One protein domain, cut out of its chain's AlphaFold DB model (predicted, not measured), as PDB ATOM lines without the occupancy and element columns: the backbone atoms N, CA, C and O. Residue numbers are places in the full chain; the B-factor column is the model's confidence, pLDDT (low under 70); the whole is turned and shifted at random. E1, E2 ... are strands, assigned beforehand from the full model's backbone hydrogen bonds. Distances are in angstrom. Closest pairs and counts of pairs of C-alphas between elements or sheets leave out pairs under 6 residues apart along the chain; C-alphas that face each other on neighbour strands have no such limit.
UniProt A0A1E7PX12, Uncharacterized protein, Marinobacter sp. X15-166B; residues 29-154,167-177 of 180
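This is residues 29 to 154 and 167 to 177 of the 180 residues of an uncharacterized protein of Marinobacter sp. X15-166B (UniProt A0A1E7PX12). Two strongly twisted sheets make a sandwich that is only partly face to face: a large wall of seven strands, with a smaller sheet, E8 to E11, over one face of it. A third small sheet, E2 E3 E4, lies on the other side of the wall, towards its E1 end, and is only loosely joined to it. The 137 printed residues hold fourteen named strands, E1 to E14 in order, and no named helix: all strand. The wall runs E1 E5 E6 E7 E14 E13 E12 and is mixed; the other two sheets are antiparallel. The whole is compact, with a radius of gyration of the C-alphas of 14.8 A, and spans 39 by 35 by 25 A.

E1, residues 29 to 32, is an edge strand, parallel to E5, residues 68 to 76, with N 30 and O 69 2.9 A apart. E2, E3 and E4, residues 42 to 45, 48 to 51 and 54 to 56, form a meander, each strand the antiparallel neighbour of the one before; N 43 and O 50 are 2.9 A apart, and N 51 and O 54 2.8 A. The closest C-alphas of E1 and E2 are those of Val 31 and Pro 42, 7.1 A apart; E3 is apart from E5. E5, E6 and E7, the last two at residues 83 to 90 and 95 to 102, form another meander, with N 72 and O 87 2.7 A apart and N 84 and O 101 2.8 A. E8 to E11, residues 106 to 109, 112 to 117, 120 to 125 and 128 to 132, are a third, with N 109 and O 112 2.9 A apart, N 117 and O 120 2.7 A, and N 123 and O 130 2.8 A. The facing parts of the sandwich are 10.3 A centre to centre, their strands at 37 degrees; C-alphas 100 and 109 are the closest of E7 and E8, 6.9 A apart. E12 and E13, residues 137 to 140 and 143 to 151, form a hairpin, with N 140 and O 143 2.8 A apart. E14, residues 168 to 176, has antiparallel neighbours E7, with N 100 and O 172 2.8 A apart, and E13, with N 146 and O 173 2.8 A apart.

E1 begins at C-alpha 29, (42.992, 172.085, 104.321). E5 is 26.3 A long, E6 23.2 A, E7 19.5 A, E13 25.3 A and E14 26.1 A, ending at C-alpha 176, (46.178, 184.171, 92.357).

The C-alphas of Ala 92 and Glu 154 are farthest apart, 43.0 A. Residues 155 to 166 are not printed; C-alphas 154 and 167 are 7.8 A apart across this cut, between E13 and E14. The link E4 to E5 is long. Mean pLDDT of the printed part is 76.0; residues 29 to 48, 51 to 67, 149 to 154 and 167 to 168 are under 70.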
ATOM      1  N   VAL A  29      41.613 172.053 104.816       58.75
ATOM      2  CA  VAL A  29      42.992 172.085 104.321       58.75
ATOM      3  C   VAL A  29      43.614 170.710 104.520       58.75
ATOM      4  O   VAL A  29      43.987 170.338 105.631       58.75
ATOM      5  N   SER A  30      43.750 169.962 103.430       64.12
ATOM      6  CA  SER A  30      44.629 168.793 103.402       64.12
ATOM      7  C   SER A  30      46.075 169.264 103.267       64.12
ATOM      8  O   SER A  30      46.340 170.233 102.554       64.12
ATOM      9  N   VAL A  31      47.018 168.618 103.955       63.69
ATOM     10  CA  VAL A  31      48.437 168.972 103.827       63.69
ATOM     11  C   VAL A  31      49.216 167.838 103.188       63.69
ATOM     12  O   VAL A  31      49.142 166.700 103.642       63.69
ATOM     13  N   ALA A  32      49.956 168.156 102.128       64.88
ATOM     14  CA  ALA A  32      50.767 167.203 101.387       64.88
ATOM     15  C   ALA A  32      52.263 167.492 101.534       64.88
ATOM     16  O   ALA A  32      52.708 168.634 101.385       64.88
ATOM     17  N   TYR A  33      53.022 166.417 101.762       66.81
ATOM     18  CA  TYR A  33      54.482 166.395 101.812       66.81
ATOM     19  C   TYR A  33      54.997 165.464 100.720       66.81
ATOM     20  O   TYR A  33      55.083 164.255 100.935       66.81
ATOM     21  N   PRO A  34      55.325 165.991  99.530       59.19
ATOM     22  CA  PRO A  34      55.784 165.162  98.417       59.19
ATOM     23  C   PRO A  34      57.133 164.477  98.702       59.19
ATOM     24  O   PRO A  34      57.468 163.492  98.053       59.19
ATOM     25  N   GLN A  35      57.886 164.962  99.693       59.22
ATOM     26  CA  GLN A  35      59.007 164.254 100.301       59.22
ATOM     27  C   GLN A  35      58.769 164.225 101.810       59.22
ATOM     28  O   GLN A  35      58.755 165.275 102.455       59.22
ATOM     29  N   ALA A  36      58.524 163.039 102.365       47.22
ATOM     30  CA  ALA A  36      58.348 162.867 103.798       47.22
ATOM     31  C   ALA A  36      59.683 163.154 104.503       47.22
ATOM     32  O   ALA A  36      60.529 162.275 104.633       47.22
ATOM     33  N   GLN A  37      59.896 164.395 104.940       51.75
ATOM     34  CA  GLN A  37      60.818 164.637 106.043       51.75
ATOM     35  C   GLN A  37      60.101 164.189 107.314       51.75
ATOM     36  O   GLN A  37      59.070 164.755 107.686       51.75
ATOM     37  N   GLU A  38      60.618 163.143 107.957       48.94
ATOM     38  CA  GLU A  38      60.125 162.699 109.259       48.94
ATOM     39  C   GLU A  38      60.107 163.881 110.247       48.94
ATOM     40  O   GLU A  38      61.081 164.622 110.379       48.94
ATOM     41  N   GLY A  39      58.980 164.072 110.943       51.03
ATOM     42  CA  GLY A  39      58.886 164.975 112.097       51.03
ATOM     43  C   GLY A  39      58.277 166.365 111.868       51.03
ATOM     44  O   GLY A  39      58.213 167.142 112.821       51.03
ATOM     45  N   VAL A  40      57.789 166.704 110.669       53.22
ATOM     46  CA  VAL A  40      57.085 167.983 110.428       53.22
ATOM     47  C   VAL A  40      55.598 167.733 110.173       53.22
ATOM     48  O   VAL A  40      55.153 167.708 109.031       53.22
ATOM     49  N   THR A  41      54.811 167.570 111.242       59.38
ATOM     50  CA  THR A  41      53.342 167.565 111.134       59.38
ATOM     51  C   THR A  41      52.846 169.012 111.073       59.38
ATOM     52  O   THR A  41      53.092 169.781 112.007       59.38
ATOM     53  N   PRO A  42      52.166 169.419 109.995       62.91
ATOM     54  CA  PRO A  42      51.578 170.737 109.893       62.91
ATOM     55  C   PRO A  42      50.352 170.801 110.792       62.91
ATOM     56  O   PRO A  42      49.546 169.872 110.832       62.91
ATOM     57  N   ALA A  43      50.169 171.923 111.466       65.44
ATOM     58  CA  ALA A  43      48.937 172.199 112.185       65.44
ATOM     59  C   ALA A  43      48.459 173.605 111.844       65.44
ATOM     60  O   ALA A  43      49.234 174.561 111.885       65.44
ATOM     61  N   LEU A  44      47.176 173.731 111.517       62.28
ATOM     62  CA  LEU A  44      46.520 175.022 111.379       62.28
ATOM     63  C   LEU A  44      45.711 175.285 112.652       62.28
ATOM     64  O   LEU A  44      44.784 174.543 112.969       62.28
ATOM     65  N   GLN A  45      46.071 176.332 113.392       66.69
ATOM     66  CA  GLN A  45      45.363 176.772 114.595       66.69
ATOM     67  C   GLN A  45      44.849 178.196 114.366       66.69
ATOM     68  O   GLN A  45      45.580 179.172 114.533       66.69
ATOM     69  N   GLY A  46      43.598 178.320 113.916       65.31
ATOM     70  CA  GLY A  46      43.025 179.606 113.506       65.31
ATOM     71  C   GLY A  46      43.809 180.222 112.342       65.31
ATOM     72  O   GLY A  46      43.873 179.649 111.259       65.31
ATOM     73  N   SER A  47      44.432 181.381 112.572       61.03
ATOM     74  CA  SER A  47      45.313 182.073 111.618       61.03
ATOM     75  C   SER A  47      46.798 181.828 111.903       61.03
ATOM     76  O   SER A  47      47.632 182.713 111.718       61.03
ATOM     77  N   VAL A  48      47.171 180.641 112.373       63.09
ATOM     78  CA  VAL A  48      48.574 180.259 112.571       63.09
ATOM     79  C   VAL A  48      48.826 178.938 111.869       63.09
ATOM     80  O   VAL A  48      48.216 177.934 112.229       63.09
ATOM     81  N   LEU A  49      49.751 178.934 110.906       70.62
ATOM     82  CA  LEU A  49      50.292 177.697 110.352       70.62
ATOM     83  C   LEU A  49      51.565 177.327 111.117       70.62
ATOM     84  O   LEU A  49      52.532 178.094 111.155       70.62
ATOM     85  N   GLN A  50      51.555 176.145 111.719       70.00
ATOM     86  CA  GLN A  50      52.685 175.554 112.416       70.00
ATOM     87  C   GLN A  50      53.297 174.456 111.549       70.00
ATOM     88  O   GLN A  50      52.590 173.559 111.106       70.00
ATOM     89  N   LEU A  51      54.603 174.544 111.300       66.88
ATOM     90  CA  LEU A  51      55.397 173.609 110.502       66.88
ATOM     91  C   LEU A  51      56.608 173.178 111.339       66.88
ATOM     92  O   LEU A  51      57.677 173.794 111.273       66.88
ATOM     93  N   GLY A  52      56.430 172.164 112.191       68.56
ATOM     94  CA  GLY A  52      57.448 171.783 113.174       68.56
ATOM     95  C   GLY A  52      57.731 172.942 114.141       68.56
ATOM     96  O   GLY A  52      56.830 173.416 114.831       68.56
ATOM     97  N   SER A  53      58.970 173.442 114.156       60.19
ATOM     98  CA  SER A  53      59.376 174.631 114.930       60.19
ATOM     99  C   SER A  53      59.105 175.969 114.227       60.19
ATOM    100  O   SER A  53      59.255 177.027 114.840       60.19
ATOM    101  N   THR A  54      58.699 175.956 112.954       59.34
ATOM    102  CA  THR A  54      58.388 177.179 112.207       59.34
ATOM    103  C   THR A  54      56.943 177.582 112.464       59.34
ATOM    104  O   THR A  54      56.016 176.820 112.201       59.34
ATOM    105  N   ARG A  55      56.742 178.807 112.952       66.19
ATOM    106  CA  ARG A  55      55.419 179.405 113.141       66.19
ATOM    107  C   ARG A  55      55.230 180.539 112.143       66.19
ATOM    108  O   ARG A  55      55.991 181.503 112.158       66.19
ATOM    109  N   LEU A  56      54.192 180.447 111.320       60.81
ATOM    110  CA  LEU A  56      53.786 181.513 110.409       60.81
ATOM    111  C   LEU A  56      52.536 182.189 110.973       60.81
ATOM    112  O   LEU A  56      51.444 181.619 110.957       60.81
ATOM    113  N   ALA A  57      52.722 183.389 111.532       55.34
ATOM    114  CA  ALA A  57      51.679 184.175 112.183       55.34
ATOM    115  C   ALA A  57      51.858 185.688 111.902       55.34
ATOM    116  O   ALA A  57      52.971 186.190 112.060       55.34
ATOM    117  N   PRO A  58      50.791 186.432 111.550       49.47
ATOM    118  CA  PRO A  58      49.480 185.916 111.168       49.47
ATOM    119  C   PRO A  58      49.568 185.182 109.823       49.47
ATOM    120  O   PRO A  58      50.082 185.711 108.838       49.47
ATOM    121  N   TRP A  59      49.031 183.971 109.770       55.44
ATOM    122  CA  TRP A  59      48.650 183.308 108.533       55.44
ATOM    123  C   TRP A  59      47.498 184.104 107.920       55.44
ATOM    124  O   TRP A  59      46.323 183.873 108.199       55.44
ATOM    125  N   ARG A  60      47.854 185.134 107.151       52.28
ATOM    126  CA  ARG A  60      46.901 186.064 106.526       52.28
ATOM    127  C   ARG A  60      46.225 185.489 105.289       52.28
ATOM    128  O   ARG A  60      45.312 186.109 104.762       52.28
ATOM    129  N   TYR A  61      46.636 184.305 104.853       55.84
ATOM    130  CA  TYR A  61      46.112 183.658 103.659       55.84
ATOM    131  C   TYR A  61      45.024 182.662 104.055       55.84
ATOM    132  O   TYR A  61      45.114 181.458 103.811       55.84
ATOM    133  N   ALA A  62      43.986 183.182 104.719       47.72
ATOM    134  CA  ALA A  62      42.688 182.534 104.672       47.72
ATOM    135  C   ALA A  62      42.301 182.491 103.189       47.72
ATOM    136  O   ALA A  62      42.318 183.523 102.521       47.72
ATOM    137  N   ALA A  63      42.009 181.311 102.659       55.50
ATOM    138  CA  ALA A  63      41.309 181.187 101.393       55.50
ATOM    139  C   ALA A  63      39.824 181.000 101.744       55.50
ATOM    140  O   ALA A  63      39.365 179.862 101.763       55.50
ATOM    141  N   PRO A  64      39.090 182.072 102.123       51.16
ATOM    142  CA  PRO A  64      37.712 181.957 102.610       51.16
ATOM    143  C   PRO A  64      36.766 181.378 101.553       51.16
ATOM    144  O   PRO A  64      35.726 180.834 101.892       51.16
ATOM    145  N   GLU A  65      37.144 181.465 100.279       59.12
ATOM    146  CA  GLU A  65      36.405 180.898  99.150       59.12
ATOM    147  C   GLU A  65      36.764 179.437  98.856       59.12
ATOM    148  O   GLU A  65      36.257 178.855  97.901       59.12
ATOM    149  N   CYS A  66      37.681 178.842  99.617       64.19
ATOM    150  CA  CYS A  66      38.124 177.486  99.356       64.19
ATOM    151  C   CYS A  66      37.380 176.492 100.241       64.19
ATOM    152  O   CYS A  66      37.662 176.382 101.429       64.19
ATOM    153  N   THR A  67      36.440 175.747  99.665       65.94
ATOM    154  CA  THR A  67      35.736 174.676 100.388       65.94
ATOM    155  C   THR A  67      36.666 173.487 100.646       65.94
ATOM    156  O   THR A  67      36.755 172.995 101.768       65.94
ATOM    157  N   GLU A  68      37.425 173.092  99.621       74.75
ATOM    158  CA  GLU A  68      38.426 172.027  99.668       74.75
ATOM    159  C   GLU A  68      39.741 172.567  99.125       74.75
ATOM    160  O   GLU A  68      39.818 173.000  97.975       74.75
ATOM    161  N   CYS A  69      40.771 172.572  99.964       76.38
ATOM    162  CA  CYS A  69      42.075 173.112  99.629       76.38
ATOM    163  C   CYS A  69      43.180 172.122  99.997       76.38
ATOM    164  O   CYS A  69      43.099 171.386 100.982       76.38
ATOM    165  N   GLN A  70      44.261 172.147  99.228       83.19
ATOM    166  CA  GLN A  70      45.461 171.376  99.498       83.19
ATOM    167  C   GLN A  70      46.639 172.318  99.706       83.19
ATOM    168  O   GLN A  70      47.101 172.982  98.777       83.19
ATOM    169  N   LEU A  71      47.145 172.362 100.934       79.94
ATOM    170  CA  LEU A  71      48.409 173.003 101.256       79.94
ATOM    171  C   LEU A  71      49.538 172.012 100.965       79.94
ATOM    172  O   LEU A  71      49.641 170.961 101.581       79.94
ATOM    173  N   THR A  72      50.415 172.340 100.035       83.69
ATOM    174  CA  THR A  72      51.658 171.606  99.811       83.69
ATOM    175  C   THR A  72      52.777 172.311 100.557       83.69
ATOM    176  O   THR A  72      52.951 173.522 100.413       83.69
ATOM    177  N   VAL A  73      53.524 171.546 101.347       81.12
ATOM    178  CA  VAL A  73      54.705 172.020 102.068       81.12
ATOM    179  C   VAL A  73      55.905 171.257 101.538       81.12
ATOM    180  O   VAL A  73      56.000 170.040 101.678       81.12
ATOM    181  N   GLU A  74      56.833 171.977 100.931       82.38
ATOM    182  CA  GLU A  74      58.060 171.414 100.394       82.38
ATOM    183  C   GLU A  74      59.255 172.091 101.058       82.38
ATOM    184  O   GLU A  74      59.429 173.305 100.964       82.38
ATOM    185  N   ARG A  75      60.084 171.294 101.734       82.31
ATOM    186  CA  ARG A  75      61.367 171.735 102.272       82.31
ATOM    187  C   ARG A  75      62.485 170.991 101.561       82.31
ATOM    188  O   ARG A  75      62.421 169.773 101.426       82.31
ATOM    189  N   ARG A  76      63.508 171.721 101.128       79.75
ATOM    190  CA  ARG A  76      64.715 171.153 100.524       79.75
ATOM    191  C   ARG A  76      65.930 171.716 101.229       79.75
ATOM    192  O   ARG A  76      66.077 172.929 101.314       79.75
ATOM    193  N   ASP A  77      66.788 170.848 101.737       78.81
ATOM    194  CA  ASP A  77      68.024 171.269 102.383       78.81
ATOM    195  C   ASP A  77      69.169 171.261 101.357       78.81
ATOM    196  O   ASP A  77      69.381 170.278 100.647       78.81
ATOM    197  N   TYR A  78      69.899 172.372 101.283       78.19
ATOM    198  CA  TYR A  78      71.078 172.559 100.437       78.19
ATOM    199  C   TYR A  78      72.264 173.027 101.297       78.19
ATOM    200  O   TYR A  78      72.038 173.543 102.399       78.19
ATOM    201  N   PRO A  79      73.517 172.909 100.817       76.38
ATOM    202  CA  PRO A  79      74.700 173.349 101.562       76.38
ATOM    203  C   PRO A  79      74.665 174.825 101.999       76.38
ATOM    204  O   PRO A  79      75.158 175.171 103.072       76.38
ATOM    205  N   GLU A  80      74.070 175.700 101.191       76.69
ATOM    206  CA  GLU A  80      73.983 177.144 101.437       76.69
ATOM    207  C   GLU A  80      72.828 177.505 102.385       76.69
ATOM    208  O   GLU A  80      72.872 178.535 103.062       76.69
ATOM    209  N   GLY A  81      71.813 176.643 102.474       73.69
ATOM    210  CA  GLY A  81      70.653 176.815 103.340       73.69
ATOM    211  C   GLY A  81      69.403 176.113 102.816       73.69
ATOM    212  O   GLY A  81      69.323 175.727 101.653       73.69
ATOM    213  N   ALA A  82      68.406 175.961 103.686       75.81
ATOM    214  CA  ALA A  82      67.144 175.326 103.329       75.81
ATOM    215  C   ALA A  82      66.230 176.251 102.511       75.81
ATOM    216  O   ALA A  82      66.072 177.434 102.835       75.81
ATOM    217  N   ASP A  83      65.565 175.658 101.527       83.25
ATOM    218  CA  ASP A  83      64.433 176.221 100.807       83.25
ATOM    219  C   ASP A  83      63.127 175.709 101.407       83.25
ATOM    220  O   ASP A  83      62.995 174.528 101.733       83.25
ATOM    221  N   LEU A  84      62.149 176.603 101.518       83.31
ATOM    222  CA  LEU A  84      60.782 176.298 101.913       83.31
ATOM    223  C   LEU A  84      59.825 176.848 100.857       83.31
ATOM    224  O   LEU A  84      59.806 178.050 100.598       83.31
ATOM    225  N   VAL A  85      58.996 175.978 100.293       87.62
ATOM    226  CA  VAL A  85      57.906 176.334  99.387       87.62
ATOM    227  C   VAL A  85      56.593 175.893 100.018       87.62
ATOM    228  O   VAL A  85      56.390 174.722 100.325       87.62
ATOM    229  N   LEU A  86      55.693 176.849 100.204       85.25
ATOM    230  CA  LEU A  86      54.312 176.625 100.601       85.25
ATOM    231  C   LEU A  86      53.427 176.986  99.423       85.25
ATOM    232  O   LEU A  86      53.566 178.077  98.882       85.25
ATOM    233  N   ALA A  87      52.515 176.104  99.041       87.75
ATOM    234  CA  ALA A  87      51.568 176.358  97.964       87.75
ATOM    235  C   ALA A  87      50.182 175.884  98.379       87.75
ATOM    236  O   ALA A  87      50.035 174.744  98.803       87.75
ATOM    237  N   LEU A  88      49.170 176.733  98.251       83.69
ATOM    238  CA  LEU A  88      47.785 176.330  98.453       83.69
ATOM    239  C   LEU A  88      47.104 176.205  97.101       83.69
ATOM    240  O   LEU A  88      47.038 177.179  96.349       83.69
ATOM    241  N   ASN A  89      46.575 175.022  96.832       86.31
ATOM    242  CA  ASN A  89      45.755 174.748  95.666       86.31
ATOM    243  C   ASN A  89      44.302 174.549  96.096       86.31
ATOM    244  O   ASN A  89      44.054 174.066  97.199       86.31
ATOM    245  N   ASP A  90      43.348 174.919  95.246       85.31
ATOM    246  CA  ASP A  90      41.944 174.549  95.450       85.31
ATOM    247  C   ASP A  90      41.682 173.074  95.087       85.31
ATOM    248  O   ASP A  90      42.577 172.373  94.612       85.31
ATOM    249  N   GLY A  91      40.453 172.595  95.295       79.31
ATOM    250  CA  GLY A  91      40.050 171.216  94.984       79.31
ATOM    251  C   GLY A  91      40.175 170.839  93.502       79.31
ATOM    252  O   GLY A  91      40.220 169.658  93.171       79.31
ATOM    253  N   ALA A  92      40.304 171.823  92.605       85.31
ATOM    254  CA  ALA A  92      40.596 171.610  91.187       85.31
ATOM    255  C   ALA A  92      42.110 171.605  90.879       85.31
ATOM    256  O   ALA A  92      42.503 171.552  89.713       85.31
ATOM    257  N   GLY A  93      42.971 171.688  91.898       85.00
ATOM    258  CA  GLY A  93      44.426 171.724  91.756       85.00
ATOM    259  C   GLY A  93      44.977 173.074  91.289       85.00
ATOM    260  O   GLY A  93      46.141 173.154  90.892       85.00
ATOM    261  N   ARG A  94      44.177 174.148  91.313       86.50
ATOM    262  CA  ARG A  94      44.611 175.475  90.855       86.50
ATOM    263  C   ARG A  94      45.302 176.225  91.983       86.50
ATOM    264  O   ARG A  94      44.761 176.336  93.081       86.50
ATOM    265  N   LEU A  95      46.466 176.796  91.685       85.69
ATOM    266  CA  LEU A  95      47.240 177.580  92.642       85.69
ATOM    267  C   LEU A  95      46.468 178.836  93.063       85.69
ATOM    268  O   LEU A  95      46.117 179.658  92.221       85.69
ATOM    269  N   ARG A  96      46.230 178.993  94.368       83.69
ATOM    270  CA  ARG A  96      45.559 180.157  94.972       83.69
ATOM    271  C   ARG A  96      46.547 181.118  95.603       83.69
ATOM    272  O   ARG A  96      46.395 182.325  95.477       83.69
ATOM    273  N   TRP A  97      47.565 180.602  96.276       83.44
ATOM    274  CA  TRP A  97      48.671 181.414  96.768       83.44
ATOM    275  C   TRP A  97      49.899 180.540  97.009       83.44
ATOM    276  O   TRP A  97      49.800 179.314  97.113       83.44
ATOM    277  N   PHE A  98      51.061 181.173  97.108       86.00
ATOM    278  CA  PHE A  98      52.281 180.516  97.543       86.00
ATOM    279  C   PHE A  98      53.215 181.456  98.298       86.00
ATOM    280  O   PHE A  98      53.171 182.678  98.146       86.00
ATOM    281  N   LEU A  99      54.094 180.859  99.095       85.56
ATOM    282  CA  LEU A  99      55.229 181.505  99.731       85.56
ATOM    283  C   LEU A  99      56.463 180.666  99.440       85.56
ATOM    284  O   LEU A  99      56.497 179.478  99.746       85.56
ATOM    285  N   VAL A 100      57.478 181.291  98.864       87.38
ATOM    286  CA  VAL A 100      58.793 180.692  98.669       87.38
ATOM    287  C   VAL A 100      59.767 181.458  99.530       87.38
ATOM    288  O   VAL A 100      59.831 182.682  99.475       87.38
ATOM    289  N   GLN A 101      60.529 180.734 100.326       86.25
ATOM    290  CA  GLN A 101      61.595 181.277 101.131       86.25
ATOM    291  C   GLN A 101      62.864 180.507 100.830       86.25
ATOM    292  O   GLN A 101      62.900 179.291 100.997       86.25
ATOM    293  N   SER A 102      63.897 181.216 100.399       85.38
ATOM    294  CA  SER A 102      65.106 180.584  99.892       85.38
ATOM    295  C   SER A 102      66.350 181.393 100.229       85.38
ATOM    296  O   SER A 102      66.318 182.626 100.292       85.38
ATOM    297  N   GLN A 103      67.444 180.671 100.462       82.69
ATOM    298  CA  GLN A 103      68.806 181.218 100.516       82.69
ATOM    299  C   GLN A 103      69.582 180.923  99.224       82.69
ATOM    300  O   GLN A 103      70.716 181.366  99.069       82.69
ATOM    301  N   GLN A 104      68.975 180.185  98.295       84.06
ATOM    302  CA  GLN A 104      69.577 179.785  97.036       84.06
ATOM    303  C   GLN A 104      69.557 180.934  96.034       84.06
ATOM    304  O   GLN A 104      68.561 181.651  95.903       84.06
ATOM    305  N   TYR A 105      70.635 181.063  95.259       85.19
ATOM    306  CA  TYR A 105      70.691 182.014  94.147       85.19
ATOM    307  C   TYR A 105      69.656 181.683  93.065       85.19
ATOM    308  O   TYR A 105      69.073 182.576  92.463       85.19
ATOM    309  N   ARG A 106      69.375 180.399  92.837       88.38
ATOM    310  CA  ARG A 106      68.348 179.933  91.905       88.38
ATOM    311  C   ARG A 106      67.500 178.878  92.592       88.38
ATOM    312  O   ARG A 106      68.048 177.965  93.197       88.38
ATOM    313  N   GLY A 107      66.184 178.963  92.443       85.94
ATOM    314  CA  GLY A 107      65.283 178.008  93.075       85.94
ATOM    315  C   GLY A 107      63.982 177.809  92.318       85.94
ATOM    316  O   GLY A 107      63.720 178.420  91.275       85.94
ATOM    317  N   ARG A 108      63.175 176.885  92.834       86.81
ATOM    318  CA  ARG A 108      61.911 176.477  92.224       86.81
ATOM    319  C   ARG A 108      60.745 177.272  92.805       86.81
ATOM    320  O   ARG A 108      60.700 177.562  93.996       86.81
ATOM    321  N   LEU A 109      59.777 177.570  91.946       87.88
ATOM    322  CA  LEU A 109      58.452 178.063  92.306       87.88
ATOM    323  C   LEU A 109      57.411 176.976  92.000       87.88
ATOM    324  O   LEU A 109      57.669 176.108  91.160       87.88
ATOM    325  N   PRO A 110      56.203 177.038  92.588       85.75
ATOM    326  CA  PRO A 110      55.129 176.105  92.238       85.75
ATOM    327  C   PRO A 110      54.830 176.062  90.731       85.75
ATOM    328  O   PRO A 110      54.579 174.994  90.182       85.75
ATOM    329  N   GLN A 111      54.925 177.211  90.053       84.50
ATOM    330  CA  GLN A 111      54.659 177.366  88.616       84.50
ATOM    331  C   GLN A 111      55.840 177.993  87.856       84.50
ATOM    332  O   GLN A 111      55.658 178.854  86.996       84.50
ATOM    333  N   GLY A 112      57.072 177.592  88.182       89.06
ATOM    334  CA  GLY A 112      58.248 178.077  87.462       89.06
ATOM    335  C   GLY A 112      59.526 178.045  88.283       89.06
ATOM    336  O   GLY A 112      59.738 177.157  89.107       89.06
ATOM    337  N   TRP A 113      60.381 179.032  88.039       91.00
ATOM    338  CA  TRP A 113      61.690 179.155  88.678       91.00
ATOM    339  C   TRP A 113      62.003 180.616  88.956       91.00
ATOM    340  O   TRP A 113      61.470 181.508  88.294       91.00
ATOM    341  N   PHE A 114      62.905 180.853  89.895       91.56
ATOM    342  CA  PHE A 114      63.469 182.171  90.123       91.56
ATOM    343  C   PHE A 114      64.994 182.131  90.081       91.56
ATOM    344  O   PHE A 114      65.610 181.097  90.340       91.56
ATOM    345  N   GLU A 115      65.587 183.280  89.791       91.12
ATOM    346  CA  GLU A 115      67.018 183.544  89.872       91.12
ATOM    347  C   GLU A 115      67.218 184.906  90.547       91.12
ATOM    348  O   GLU A 115      66.653 185.913  90.114       91.12
ATOM    349  N   GLN A 116      67.992 184.949  91.625       86.75
ATOM    350  CA  GLN A 116      68.392 186.186  92.281       86.75
ATOM    351  C   GLN A 116      69.354 186.947  91.367       86.75
ATOM    352  O   GLN A 116      70.198 186.366  90.705       86.75
ATOM    353  N   ARG A 117      69.239 188.266  91.299       86.06
ATOM    354  CA  ARG A 117      70.098 189.140  90.496       86.06
ATOM    355  C   ARG A 117      70.445 190.375  91.312       86.06
ATOM    356  O   ARG A 117      69.744 190.718  92.256       86.06
ATOM    357  N   ALA A 118      71.486 191.098  90.903       81.12
ATOM    358  CA  ALA A 118      71.892 192.328  91.591       81.12
ATOM    359  C   ALA A 118      70.746 193.355  91.720       81.12
ATOM    360  O   ALA A 118      70.677 194.086  92.702       81.12
ATOM    361  N   ALA A 119      69.834 193.385  90.743       81.62
ATOM    362  CA  ALA A 119      68.714 194.322  90.689       81.62
ATOM    363  C   ALA A 119      67.384 193.776  91.254       81.62
ATOM    364  O   ALA A 119      66.384 194.485  91.201       81.62
ATOM    365  N   GLY A 120      67.320 192.533  91.746       86.88
ATOM    366  CA  GLY A 120      66.067 191.918  92.208       86.88
ATOM    367  C   GLY A 120      65.997 190.420  91.929       86.88
ATOM    368  O   GLY A 120      67.013 189.735  91.933       86.88
ATOM    369  N   VAL A 121      64.806 189.892  91.660       90.31
ATOM    370  CA  VAL A 121      64.594 188.470  91.352       90.31
ATOM    371  C   VAL A 121      63.992 188.321  89.961       90.31
ATOM    372  O   VAL A 121      62.925 188.856  89.675       90.31
ATOM    373  N   ALA A 122      64.659 187.572  89.088       93.38
ATOM    374  CA  ALA A 122      64.117 187.179  87.797       93.38
ATOM    375  C   ALA A 122      63.208 185.956  87.965       93.38
ATOM    376  O   ALA A 122      63.666 184.868  88.310       93.38
ATOM    377  N   LEU A 123      61.916 186.134  87.713       92.88
ATOM    378  CA  LEU A 123      60.894 185.094  87.745       92.88
ATOM    379  C   LEU A 123      60.692 184.552  86.336       92.88
ATOM    380  O   LEU A 123      60.306 185.298  85.440       92.88
ATOM    381  N   THR A 124      60.930 183.259  86.136       93.56
ATOM    382  CA  THR A 124      60.602 182.577  84.881       93.56
ATOM    383  C   THR A 124      59.272 181.858  85.042       93.56
ATOM    384  O   THR A 124      59.195 180.818  85.699       93.56
ATOM    385  N   LEU A 125      58.229 182.441  84.455       88.94
ATOM    386  CA  LEU A 125      56.838 182.015  84.560       88.94
ATOM    387  C   LEU A 125      56.310 181.723  83.154       88.94
ATOM    388  O   LEU A 125      56.369 182.584  82.281       88.94
ATOM    389  N   ASN A 126      55.786 180.515  82.926       84.75
ATOM    390  CA  ASN A 126      55.095 180.140  81.681       84.75
ATOM    391  C   ASN A 126      55.833 180.519  80.373       84.75
ATOM    392  O   ASN A 126      55.201 180.928  79.401       84.75
ATOM    393  N   GLY A 127      57.166 180.399  80.350       82.94
ATOM    394  CA  GLY A 127      58.000 180.695  79.176       82.94
ATOM    395  C   GLY A 127      58.455 182.153  79.031       82.94
ATOM    396  O   GLY A 127      59.201 182.449  78.103       82.94
ATOM    397  N   GLY A 128      58.059 183.052  79.940       89.06
ATOM    398  CA  GLY A 128      58.550 184.430  80.017       89.06
ATOM    399  C   GLY A 128      59.395 184.674  81.267       89.06
ATOM    400  O   GLY A 128      59.182 184.036  82.297       89.06
ATOM    401  N   THR A 129      60.338 185.615  81.192       93.62
ATOM    402  CA  THR A 129      61.128 186.063  82.348       93.62
ATOM    403  C   THR A 129      60.764 187.498  82.712       93.62
ATOM    404  O   THR A 129      60.816 188.391  81.868       93.62
ATOM    405  N   HIS A 130      60.434 187.726  83.980       93.25
ATOM    406  CA  HIS A 130      60.073 189.028  84.529       93.25
ATOM    407  C   HIS A 130      60.999 189.375  85.691       93.25
ATOM    408  O   HIS A 130      61.192 188.559  86.588       93.25
ATOM    409  N   LEU A 131      61.572 190.577  85.692       93.00
ATOM    410  CA  LEU A 131      62.364 191.054  86.822       93.00
ATOM    411  C   LEU A 131      61.439 191.705  87.850       93.00
ATOM    412  O   LEU A 131      60.757 192.676  87.535       93.00
ATOM    413  N   LEU A 132      61.446 191.177  89.069       90.88
ATOM    414  CA  LEU A 132      60.738 191.724  90.215       90.88
ATOM    415  C   LEU A 132      61.749 192.354  91.174       90.88
ATOM    416  O   LEU A 132      62.575 191.653  91.763       90.88
ATOM    417  N   GLN A 133      61.703 193.674  91.315       89.81
ATOM    418  CA  GLN A 133      62.557 194.391  92.262       89.81
ATOM    419  C   GLN A 133      61.943 194.368  93.672       89.81
ATOM    420  O   GLN A 133      60.745 194.094  93.818       89.81
ATOM    421  N   PRO A 134      62.730 194.661  94.724       80.62
ATOM    422  CA  PRO A 134      62.173 194.912  96.049       80.62
ATOM    423  C   PRO A 134      61.064 195.971  95.974       80.62
ATOM    424  O   PRO A 134      61.153 196.904  95.180       80.62
ATOM    425  N   GLU A 135      60.003 195.798  96.765       80.19
ATOM    426  CA  GLU A 135      58.836 196.705  96.846       80.19
ATOM    427  C   GLU A 135      57.916 196.741  95.616       80.19
ATOM    428  O   GLU A 135      56.784 197.220  95.708       80.19
ATOM    429  N   GLN A 136      58.330 196.167  94.486       85.44
ATOM    430  CA  GLN A 136      57.464 196.042  93.325       85.44
ATOM    431  C   GLN A 136      56.427 194.934  93.514       85.44
ATOM    432  O   GLN A 136      56.654 193.909  94.166       85.44
ATOM    433  N   ARG A 137      55.274 195.146  92.882       87.38
ATOM    434  CA  ARG A 137      54.269 194.116  92.640       87.38
ATOM    435  C   ARG A 137      54.239 193.829  91.150       87.38
ATOM    436  O   ARG A 137      54.162 194.755  90.349       87.38
ATOM    437  N   LEU A 138      54.304 192.554  90.794       89.31
ATOM    438  CA  LEU A 138      54.122 192.092  89.421       89.31
ATOM    439  C   LEU A 138      52.769 191.402  89.328       89.31
ATOM    440  O   LEU A 138      52.476 190.533  90.140       89.31
ATOM    441  N   GLU A 139      51.973 191.745  88.324       89.62
ATOM    442  CA  GLU A 139      50.754 191.012  87.993       89.62
ATOM    443  C   GLU A 139      50.968 190.225  86.702       89.62
ATOM    444  O   GLU A 139      51.371 190.773  85.677       89.62
ATOM    445  N   HIS A 140      50.734 188.917  86.754       87.62
ATOM    446  CA  HIS A 140      50.874 188.031  85.609       87.62
ATOM    447  C   HIS A 140      49.812 186.935  85.666       87.62
ATOM    448  O   HIS A 140      49.752 186.166  86.622       87.62
ATOM    449  N   ARG A 141      48.971 186.861  84.623       85.50
ATOM    450  CA  ARG A 141      47.915 185.841  84.453       85.50
ATOM    451  C   ARG A 141      47.007 185.666  85.679       85.50
ATOM    452  O   ARG A 141      46.736 184.549  86.104       85.50
ATOM    453  N   GLY A 142      46.549 186.780  86.249       83.69
ATOM    454  CA  GLY A 142      45.660 186.764  87.415       83.69
ATOM    455  C   GLY A 142      46.361 186.446  88.739       83.69
ATOM    456  O   GLY A 142      45.686 186.321  89.756       83.69
ATOM    457  N   CYS A 143      47.693 186.345  88.745       84.44
ATOM    458  CA  CYS A 143      48.499 186.232  89.950       84.44
ATOM    459  C   CYS A 143      49.261 187.532  90.217       84.44
ATOM    460  O   CYS A 143      49.892 188.086  89.320       84.44
ATOM    461  N   GLN A 144      49.236 187.986  91.464       87.44
ATOM    462  CA  GLN A 144      50.064 189.062  91.978       87.44
ATOM    463  C   GLN A 144      51.257 188.467  92.726       87.44
ATOM    464  O   GLN A 144      51.089 187.613  93.593       87.44
ATOM    465  N   TYR A 145      52.454 188.937  92.401       88.25
ATOM    466  CA  TYR A 145      53.725 188.504  92.965       88.25
ATOM    467  C   TYR A 145      54.374 189.677  93.692       88.25
ATOM    468  O   TYR A 145      54.410 190.791  93.167       88.25
ATOM    469  N   GLN A 146      54.918 189.425  94.878       86.88
ATOM    470  CA  GLN A 146      55.620 190.427  95.670       86.88
ATOM    471  C   GLN A 146      56.885 189.835  96.284       86.88
ATOM    472  O   GLN A 146      56.855 188.782  96.926       86.88
ATOM    473  N   LEU A 147      57.994 190.553  96.113       83.75
ATOM    474  CA  LEU A 147      59.258 190.250  96.763       83.75
ATOM    475  C   LEU A 147      59.297 190.937  98.130       83.75
ATOM    476  O   LEU A 147      59.182 192.158  98.230       83.75
ATOM    477  N   ILE A 148      59.475 190.142  99.179       79.12
ATOM    478  CA  ILE A 148      59.734 190.603 100.537       79.12
ATOM    479  C   ILE A 148      61.189 190.261 100.838       79.12
ATOM    480  O   ILE A 148      61.556 189.108 101.077       79.12
ATOM    481  N   GLU A 149      62.049 191.268 100.760       68.31
ATOM    482  CA  GLU A 149      63.470 191.082 101.000       68.31
ATOM    483  C   GLU A 149      63.771 191.158 102.501       68.31
ATOM    484  O   GLU A 149      63.540 192.183 103.141       68.31
ATOM    485  N   PHE A 150      64.326 190.084 103.068       57.97
ATOM    486  CA  PHE A 150      64.846 190.096 104.431       57.97
ATOM    487  C   PHE A 150      66.371 190.142 104.385       57.97
ATOM    488  O   PHE A 150      67.055 189.117 104.351       57.97
ATOM    489  N   ARG A 151      66.925 191.355 104.422       58.72
ATOM    490  CA  ARG A 151      68.353 191.539 104.697       58.72
ATOM    491  C   ARG A 151      68.578 191.376 106.193       58.72
ATOM    492  O   ARG A 151      68.328 192.296 106.968       58.72
ATOM    493  N   ARG A 152      69.033 190.197 106.620       47.75
ATOM    494  CA  ARG A 152      69.549 190.029 107.979       47.75
ATOM    495  C   ARG A 152      71.057 190.227 107.933       47.75
ATOM    496  O   ARG A 152      71.791 189.353 107.490       47.75
ATOM    497  N   PHE A 153      71.511 191.391 108.380       48.66
ATOM    498  CA  PHE A 153      72.927 191.616 108.638       48.66
ATOM    499  C   PHE A 153      73.297 190.844 109.906       48.66
ATOM    500  O   PHE A 153      72.992 191.275 111.019       48.66
ATOM    501  N   GLU A 154      73.917 189.677 109.761       44.38
ATOM    502  CA  GLU A 154      74.564 189.029 110.898       44.38
ATOM    503  C   GLU A 154      75.881 189.756 111.168       44.38
ATOM    504  O   GLU A 154      76.910 189.487 110.550       44.38
ATOM    505  N   ARG A 167      73.956 187.020 104.387       59.69
ATOM    506  CA  ARG A 167      73.091 185.955 103.873       59.69
ATOM    507  C   ARG A 167      71.727 186.562 103.571       59.69
ATOM    508  O   ARG A 167      70.886 186.728 104.455       59.69
ATOM    509  N   GLN A 168      71.533 186.949 102.316       67.56
ATOM    510  CA  GLN A 168      70.272 187.485 101.827       67.56
ATOM    511  C   GLN A 168      69.237 186.355 101.814       67.56
ATOM    512  O   GLN A 168      69.330 185.406 101.037       67.56
ATOM    513  N   ARG A 169      68.254 186.433 102.715       74.56
ATOM    514  CA  ARG A 169      67.107 185.527 102.714       74.56
ATOM    515  C   ARG A 169      66.008 186.172 101.894       74.56
ATOM    516  O   ARG A 169      65.494 187.237 102.239       74.56
ATOM    517  N   MET A 170      65.642 185.503 100.815       80.88
ATOM    518  CA  MET A 170      64.570 185.951  99.951       80.88
ATOM    519  C   MET A 170      63.251 185.330 100.405       80.88
ATOM    520  O   MET A 170      63.205 184.141 100.730       80.88
ATOM    521  N   GLN A 171      62.187 186.133 100.428       83.88
ATOM    522  CA  GLN A 171      60.823 185.642 100.548       83.88
ATOM    523  C   GLN A 171      59.980 186.184  99.389       83.88
ATOM    524  O   GLN A 171      59.779 187.388  99.261       83.88
ATOM    525  N   LEU A 172      59.471 185.296  98.544       85.94
ATOM    526  CA  LEU A 172      58.573 185.620  97.443       85.94
ATOM    527  C   LEU A 172      57.172 185.137  97.793       85.94
ATOM    528  O   LEU A 172      56.976 183.971  98.133       85.94
ATOM    529  N   VAL A 173      56.198 186.030  97.683       85.38
ATOM    530  CA  VAL A 173      54.784 185.720  97.894       85.38
ATOM    531  C   VAL A 173      54.050 185.862  96.571       85.38
ATOM    532  O   VAL A 173      54.276 186.826  95.842       85.38
ATOM    533  N   GLY A 174      53.165 184.916  96.270       84.50
ATOM    534  CA  GLY A 174      52.231 185.018  95.155       84.50
ATOM    535  C   GLY A 174      50.797 184.752  95.597       84.50
ATOM    536  O   GLY A 174      50.567 183.864  96.413       84.50
ATOM    537  N   ALA A 175      49.840 185.496  95.054       82.62
ATOM    538  CA  ALA A 175      48.407 185.302  95.267       82.62
ATOM    539  C   ALA A 175      47.682 185.349  93.921       82.62
ATOM    540  O   ALA A 175      47.870 186.289  93.158       82.62
ATOM    541  N   CYS A 176      46.868 184.344  93.627       82.81
ATOM    542  CA  CYS A 176      46.178 184.171  92.357       82.81
ATOM    543  C   CYS A 176      44.666 184.258  92.560       82.81
ATOM    544  O   CYS A 176      44.106 183.615  93.455       82.81
ATOM    545  N   ALA A 177      44.010 185.059  91.725       75.56
ATOM    546  CA  ALA A 177      42.560 185.153  91.704       75.56
ATOM    547  C   ALA A 177      41.939 183.811  91.289       75.56
ATOM    548  O   ALA A 177      42.490 183.084  90.458       75.56
TER     549      ALA A 177